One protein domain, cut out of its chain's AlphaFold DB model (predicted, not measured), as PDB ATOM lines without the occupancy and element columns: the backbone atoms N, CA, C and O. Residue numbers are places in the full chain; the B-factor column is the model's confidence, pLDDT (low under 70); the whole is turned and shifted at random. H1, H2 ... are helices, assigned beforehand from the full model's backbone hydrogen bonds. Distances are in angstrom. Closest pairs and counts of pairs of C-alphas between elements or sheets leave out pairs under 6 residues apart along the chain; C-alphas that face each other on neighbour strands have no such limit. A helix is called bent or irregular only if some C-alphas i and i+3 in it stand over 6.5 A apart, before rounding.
ATOM      1  N   THR A  10       0.384  77.761  26.968       83.00
ATOM      2  CA  THR A  10      -0.983  77.367  27.315       83.00
ATOM      3  C   THR A  10      -1.948  78.436  26.841       83.00
ATOM      4  O   THR A  10      -1.827  79.602  27.220       83.00
ATOM      5  N   TRP A  11      -2.921  78.051  26.022       86.56
ATOM      6  CA  TRP A  11      -3.922  78.980  25.510       86.56
ATOM      7  C   TRP A  11      -5.082  79.107  26.499       86.56
ATOM      8  O   TRP A  11      -5.500  78.127  27.113       86.56
ATOM      9  N   ASN A  12      -5.618  80.316  26.653       86.56
ATOM     10  CA  ASN A  12      -6.733  80.598  27.553       86.56
ATOM     11  C   ASN A  12      -7.725  81.552  26.886       86.56
ATOM     12  O   ASN A  12      -7.335  82.458  26.155       86.56
ATOM     13  N   ILE A  13      -9.009  81.372  27.191       88.50
ATOM     14  CA  ILE A  13     -10.097  82.236  26.740       88.50
ATOM     15  C   ILE A  13     -10.967  82.633  27.941       88.50
ATOM     16  O   ILE A  13     -12.116  82.230  28.112       88.50
ATOM     17  N   SER A  14     -10.363  83.406  28.846       85.75
ATOM     18  CA  SER A  14     -10.927  83.733  30.163       85.75
ATOM     19  C   SER A  14     -12.271  84.463  30.107       85.75
ATOM     20  O   SER A  14     -13.045  84.346  31.058       85.75
ATOM     21  N   ALA A  15     -12.560  85.136  28.989       86.31
ATOM     22  CA  ALA A  15     -13.836  85.787  28.703       86.31
ATOM     23  C   ALA A  15     -15.034  84.815  28.676       86.31
ATOM     24  O   ALA A  15     -16.171  85.250  28.846       86.31
ATOM     25  N   TYR A  16     -14.795  83.509  28.506       89.31
ATOM     26  CA  TYR A  16     -15.840  82.485  28.478       89.31
ATOM     27  C   TYR A  16     -15.906  81.687  29.793       89.31
ATOM     28  O   TYR A  16     -14.890  81.550  30.501       89.31
ATOM     29  N   PRO A  17     -17.083  81.122  30.137       91.44
ATOM     30  CA  PRO A  17     -17.253  80.281  31.321       91.44
ATOM     31  C   PRO A  17     -16.248  79.128  31.356       91.44
ATOM     32  O   PRO A  17     -15.994  78.503  30.330       91.44
ATOM     33  N   LYS A  18     -15.708  78.794  32.540       92.38
ATOM     34  CA  LYS A  18     -14.684  77.737  32.703       92.38
ATOM     35  C   LYS A  18     -15.068  76.416  32.019       92.38
ATOM     36  O   LYS A  18     -14.211  75.813  31.387       92.38
ATOM     37  N   LYS A  19     -16.347  76.024  32.096       94.06
ATOM     38  CA  LYS A  19     -16.896  74.807  31.470       94.06
ATOM     39  C   LYS A  19     -16.804  74.790  29.940       94.06
ATOM     40  O   LYS A  19     -16.670  73.729  29.346       94.06
ATOM     41  N   ASP A  20     -16.855  75.959  29.307       94.12
ATOM     42  CA  ASP A  20     -16.898  76.107  27.852       94.12
ATOM     43  C   ASP A  20     -15.491  76.243  27.241       94.12
ATOM     44  O   ASP A  20     -15.280  75.899  26.077       94.12
ATOM     45  N   ARG A  21     -14.497  76.681  28.033       94.50
ATOM     46  CA  ARG A  21     -13.120  76.924  27.560       94.50
ATOM     47  C   ARG A  21     -12.479  75.707  26.883       94.50
ATOM     48  O   ARG A  21     -11.939  75.904  25.797       94.50
ATOM     49  N   PRO A  22     -12.532  74.472  27.432       94.88
ATOM     50  CA  PRO A  22     -11.897  73.323  26.785       94.88
ATOM     51  C   PRO A  22     -12.490  73.028  25.405       94.88
ATOM     52  O   PRO A  22     -11.755  72.719  24.470       94.88
ATOM     53  N   VAL A  23     -13.812  73.174  25.264       95.31
ATOM     54  CA  VAL A  23     -14.521  72.968  23.993       95.31
ATOM     55  C   VAL A  23     -14.093  74.016  22.974       95.31
ATOM     56  O   VAL A  23     -13.756  73.665  21.843       95.31
ATOM     57  N   ILE A  24     -14.057  75.288  23.387       95.19
ATOM     58  CA  ILE A  24     -13.669  76.387  22.503       95.19
ATOM     59  C   ILE A  24     -12.223  76.222  22.036       95.19
ATOM     60  O   ILE A  24     -11.959  76.245  20.838       95.19
ATOM     61  N   LEU A  25     -11.297  76.003  22.971       95.00
ATOM     62  CA  LEU A  25      -9.874  75.866  22.666       95.00
ATOM     63  C   LEU A  25      -9.607  74.662  21.757       95.00
ATOM     64  O   LEU A  25      -8.889  74.805  20.770       95.00
ATOM     65  N   LYS A  26     -10.234  73.507  22.022       95.12
ATOM     66  CA  LYS A  26     -10.103  72.311  21.174       95.12
ATOM     67  C   LYS A  26     -10.524  72.596  19.731       95.12
ATOM     68  O   LYS A  26      -9.799  72.235  18.803       95.12
ATOM     69  N   GLU A  27     -11.673  73.242  19.540       95.44
ATOM     70  CA  GLU A  27     -12.192  73.530  18.202       95.44
ATOM     71  C   GLU A  27     -11.381  74.624  17.490       95.44
ATOM     72  O   GLU A  27     -11.063  74.476  16.311       95.44
ATOM     73  N   MET A  28     -10.940  75.666  18.205       93.31
ATOM     74  CA  MET A  28     -10.030  76.681  17.658       93.31
ATOM     75  C   MET A  28      -8.699  76.071  17.210       93.31
ATOM     76  O   MET A  28      -8.240  76.352  16.105       93.31
ATOM     77  N   THR A  29      -8.094  75.193  18.017       93.44
ATOM     78  CA  THR A  29      -6.864  74.485  17.634       93.44
ATOM     79  C   THR A  29      -7.087  73.606  16.406       93.44
ATOM     80  O   THR A  29      -6.235  73.572  15.519       93.44
ATOM     81  N   ARG A  30      -8.229  72.910  16.315       95.31
ATOM     82  CA  ARG A  30      -8.580  72.106  15.136       95.31
ATOM     83  C   ARG A  30      -8.683  72.973  13.877       95.31
ATOM     84  O   ARG A  30      -8.126  72.599  12.848       95.31
ATOM     85  N   LEU A  31      -9.361  74.119  13.959       93.94
ATOM     86  CA  LEU A  31      -9.524  75.048  12.838       93.94
ATOM     87  C   LEU A  31      -8.196  75.691  12.424       93.94
ATOM     88  O   LEU A  31      -7.870  75.699  11.243       93.94
ATOM     89  N   LEU A  32      -7.375  76.141  13.372       93.88
ATOM     90  CA  LEU A  32      -6.052  76.697  13.062       93.88
ATOM     91  C   LEU A  32      -5.135  75.667  12.394       93.88
ATOM     92  O   LEU A  32      -4.458  75.994  11.427       93.88
ATOM     93  N   LYS A  33      -5.168  74.402  12.835       93.62
ATOM     94  CA  LYS A  33      -4.450  73.312  12.152       93.62
ATOM     95  C   LYS A  33      -4.972  73.071  10.735       93.62
ATOM     96  O   LYS A  33      -4.170  72.849   9.838       93.62
ATOM     97  N   LYS A  34      -6.294  73.125  10.534       94.56
ATOM     98  CA  LYS A  34      -6.937  72.950   9.222       94.56
ATOM     99  C   LYS A  34      -6.507  74.027   8.220       94.56
ATOM    100  O   LYS A  34      -6.257  73.692   7.070       94.56
ATOM    101  N   HIS A  35      -6.432  75.289   8.647       92.06
ATOM    102  CA  HIS A  35      -6.070  76.418   7.778       92.06
ATOM    103  C   HIS A  35      -4.555  76.670   7.692       92.06
ATOM    104  O   HIS A  35      -4.087  77.390   6.812       92.06
ATOM    105  N   GLY A  36      -3.765  76.055   8.575       91.12
ATOM    106  CA  GLY A  36      -2.310  76.056   8.491       91.12
ATOM    107  C   GLY A  36      -1.727  77.469   8.470       91.12
ATOM    108  O   GLY A  36      -1.972  78.268   9.372       91.12
ATOM    109  N   ARG A  37      -0.924  77.768   7.444       87.75
ATOM    110  CA  ARG A  37      -0.185  79.037   7.328       87.75
ATOM    111  C   ARG A  37      -1.055  80.247   6.989       87.75
ATOM    112  O   ARG A  37      -0.667  81.351   7.346       87.75
ATOM    113  N   GLU A  38      -2.204  80.055   6.342       89.56
ATOM    114  CA  GLU A  38      -3.136  81.153   6.034       89.56
ATOM    115  C   GLU A  38      -3.772  81.734   7.305       89.56
ATOM    116  O   GLU A  38      -4.207  82.886   7.330       89.56
ATOM    117  N   GLY A  39      -3.789  80.948   8.387       89.06
ATOM    118  CA  GLY A  39      -4.399  81.329   9.650       89.06
ATOM    119  C   GLY A  39      -5.926  81.274   9.610       89.06
ATOM    120  O   GLY A  39      -6.550  80.841   8.647       89.06
ATOM    121  N   LEU A  40      -6.548  81.676  10.715       93.00
ATOM    122  CA  LEU A  40      -7.998  81.644  10.877       93.00
ATOM    123  C   LEU A  40      -8.534  83.075  10.949       93.00
ATOM    124  O   LEU A  40      -8.321  83.767  11.943       93.00
ATOM    125  N   SER A  41      -9.244  83.510   9.907       94.38
ATOM    126  CA  SER A  41      -9.947  84.796   9.917       94.38
ATOM    127  C   SER A  41     -11.303  84.688  10.626       94.38
ATOM    128  O   SER A  41     -11.882  83.605  10.753       94.38
ATOM    129  N   ALA A  42     -11.849  85.824  11.068       95.12
ATOM    130  CA  ALA A  42     -13.164  85.864  11.710       95.12
ATOM    131  C   ALA A  42     -14.297  85.416  10.766       95.12
ATOM    132  O   ALA A  42     -15.232  84.748  11.207       95.12
ATOM    133  N   SER A  43     -14.203  85.737   9.469       95.25
ATOM    134  CA  SER A  43     -15.187  85.314   8.467       95.25
ATOM    135  C   SER A  43     -15.146  83.805   8.246       95.25
ATOM    136  O   SER A  43     -16.196  83.168   8.237       95.25
ATOM    137  N   VAL A  44     -13.951  83.217   8.145       94.25
ATOM    138  CA  VAL A  44     -13.774  81.764   8.035       94.25
ATOM    139  C   VAL A  44     -14.315  81.066   9.277       94.25
ATOM    140  O   VAL A  44     -15.100  80.127   9.152       94.25
ATOM    141  N   LEU A  45     -13.975  81.561  10.473       95.25
ATOM    142  CA  LEU A  45     -14.505  81.021  11.721       95.25
ATOM    143  C   LEU A  45     -16.041  81.050  11.722       95.25
ATOM    144  O   LEU A  45     -16.653  80.014  11.950       95.25
ATOM    145  N   LEU A  46     -16.669  82.180  11.385       95.56
ATOM    146  CA  LEU A  46     -18.129  82.282  11.315       95.56
ATOM    147  C   LEU A  46     -18.746  81.283  10.319       95.56
ATOM    148  O   LEU A  46     -19.766  80.665  10.616       95.56
ATOM    149  N   GLN A  47     -18.145  81.096   9.141       94.69
ATOM    150  CA  GLN A  47     -18.652  80.136   8.151       94.69
ATOM    151  C   GLN A  47     -18.548  78.686   8.649       94.69
ATOM    152  O   GLN A  47     -19.483  77.903   8.474       94.69
ATOM    153  N   GLU A  48     -17.448  78.325   9.315       93.38
ATOM    154  CA  GLU A  48     -17.260  76.993   9.904       93.38
ATOM    155  C   GLU A  48     -18.259  76.714  11.041       93.38
ATOM    156  O   GLU A  48     -18.694  75.568  11.218       93.38
ATOM    157  N   THR A  49     -18.654  77.745  11.796       95.69
ATOM    158  CA  THR A  49     -19.547  77.626  12.960       95.69
ATOM    159  C   THR A  49     -21.038  77.729  12.638       95.69
ATOM    160  O   THR A  49     -21.860  77.380  13.487       95.69
ATOM    161  N   LYS A  50     -21.420  78.088  11.403       94.62
ATOM    162  CA  LYS A  50     -22.826  78.080  10.936       94.62
ATOM    163  C   LYS A  50     -23.518  76.731  11.086       94.62
ATOM    164  O   LYS A  50     -24.717  76.664  11.344       94.62
ATOM    165  N   LYS A  51     -22.781  75.634  10.915       93.81
ATOM    166  CA  LYS A  51     -23.352  74.285  11.008       93.81
ATOM    167  C   LYS A  51     -23.711  73.990  12.466       93.81
ATOM    168  O   LYS A  51     -22.819  73.985  13.304       93.81
ATOM    169  N   LYS A  52     -24.968  73.618  12.749       93.25
ATOM    170  CA  LYS A  52     -25.453  73.281  14.110       93.25
ATOM    171  C   LYS A  52     -24.609  72.232  14.845       93.25
ATOM    172  O   LYS A  52     -24.509  72.262  16.064       93.25
ATOM    173  N   ARG A  53     -23.978  71.313  14.102       94.25
ATOM    174  CA  ARG A  53     -23.068  70.288  14.647       94.25
ATOM    175  C   ARG A  53     -21.714  70.829  15.112       94.25
ATOM    176  O   ARG A  53     -20.960  70.097  15.744       94.25
ATOM    177  N   ASN A  54     -21.354  72.056  14.736       95.62
ATOM    178  CA  ASN A  54     -20.099  72.655  15.160       95.62
ATOM    179  C   ASN A  54     -20.187  72.976  16.668       95.62
ATOM    180  O   ASN A  54     -21.126  73.663  17.075       95.62
ATOM    181  N   PRO A  55     -19.220  72.547  17.501       96.00
ATOM    182  CA  PRO A  55     -19.232  72.819  18.941       96.00
ATOM    183  C   PRO A  55     -19.290  74.307  19.311       96.00
ATOM    184  O   PRO A  55     -19.726  74.654  20.409       96.00
ATOM    185  N   LEU A  56     -18.845  75.186  18.408       96.12
ATOM    186  CA  LEU A  56     -18.863  76.631  18.603       96.12
ATOM    187  C   LEU A  56     -20.175  77.300  18.175       96.12
ATOM    188  O   LEU A  56     -20.366  78.476  18.473       96.12
ATOM    189  N   HIS A  57     -21.083  76.578  17.509       96.25
ATOM    190  CA  HIS A  57     -22.335  77.128  16.980       96.25
ATOM    191  C   HIS A  57     -23.151  77.862  18.052       96.25
ATOM    192  O   HIS A  57     -23.681  78.941  17.803       96.25
ATOM    193  N   LYS A  58     -23.191  77.311  19.272       95.06
ATOM    194  CA  LYS A  58     -23.952  77.849  20.410       95.06
ATOM    195  C   LYS A  58     -23.420  79.171  20.986       95.06
ATOM    196  O   LYS A  58     -24.073  79.740  21.850       95.06
ATOM    197  N   TYR A  59     -22.232  79.630  20.580       94.12
ATOM    198  CA  TYR A  59     -21.650  80.890  21.072       94.12
ATOM    199  C   TYR A  59     -21.967  82.093  20.172       94.12
ATOM    200  O   TYR A  59     -21.469  83.185  20.431       94.12
ATOM    201  N   TYR A  60     -22.775  81.898  19.129       95.25
ATOM    202  CA  TYR A  60     -23.225  82.952  18.224       95.25
ATOM    203  C   TYR A  60     -24.717  83.229  18.417       95.25
ATOM    204  O   TYR A  60     -25.502  82.320  18.687       95.25
ATOM    205  N   THR A  61     -25.099  84.489  18.220       95.50
ATOM    206  CA  THR A  61     -26.498  84.913  18.115       95.50
ATOM    207  C   THR A  61     -26.929  84.766  16.656       95.50
ATOM    208  O   THR A  61     -26.493  85.546  15.815       95.50
TER     209      THR A  61
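Overview. This is residues 10 to 61 of the 173 residues of an uncharacterized protein of marine sediment metagenome (UniProt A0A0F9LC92). Residues 10 to 20 loop past the first end of one long, kinked helix, H1; after it the chain folds back into a short helix, H2, set steeply beside it, and residues 50 to 61 run on with no named element. The printed part has 52 residues, with two named helices, H1 then H2, no named strand, and the class all helix. It is compact, with a radius of gyration of the C-alphas of 11.0 A and spans of 29 by 27 by 16 A.

Arrangement. H1, residues 21 to 38, has a kink of 45 degrees near residue 32. H1 and H2, residues 42 to 49, are close but not clearly touching; their closest C-alphas, those of Leu 31 and Leu 45, are 7.9 A apart. They run opposite ways at a steep tilt of 61 degrees. Every O i to N i+4 pair is within hydrogen-bond range in H2, and 12 of 14 in H1.

Along the chain. H1 begins at C-alpha 21 (-13.120, 76.924, 27.560) and is 24.1 A long. It is irregular, with C-alphas 34 and 37 9.3 A apart. H2 is 10.5 A long and ends at C-alpha 49 (-19.547, 77.626, 12.960).

Size, cuts and confidence. The C-alphas farthest apart, of Lys 19 and Arg 37, are 29.7 A apart. The printed part has no cut, the link from H1 to H2 is tight, and no printed residue is under 70 in pLDDT.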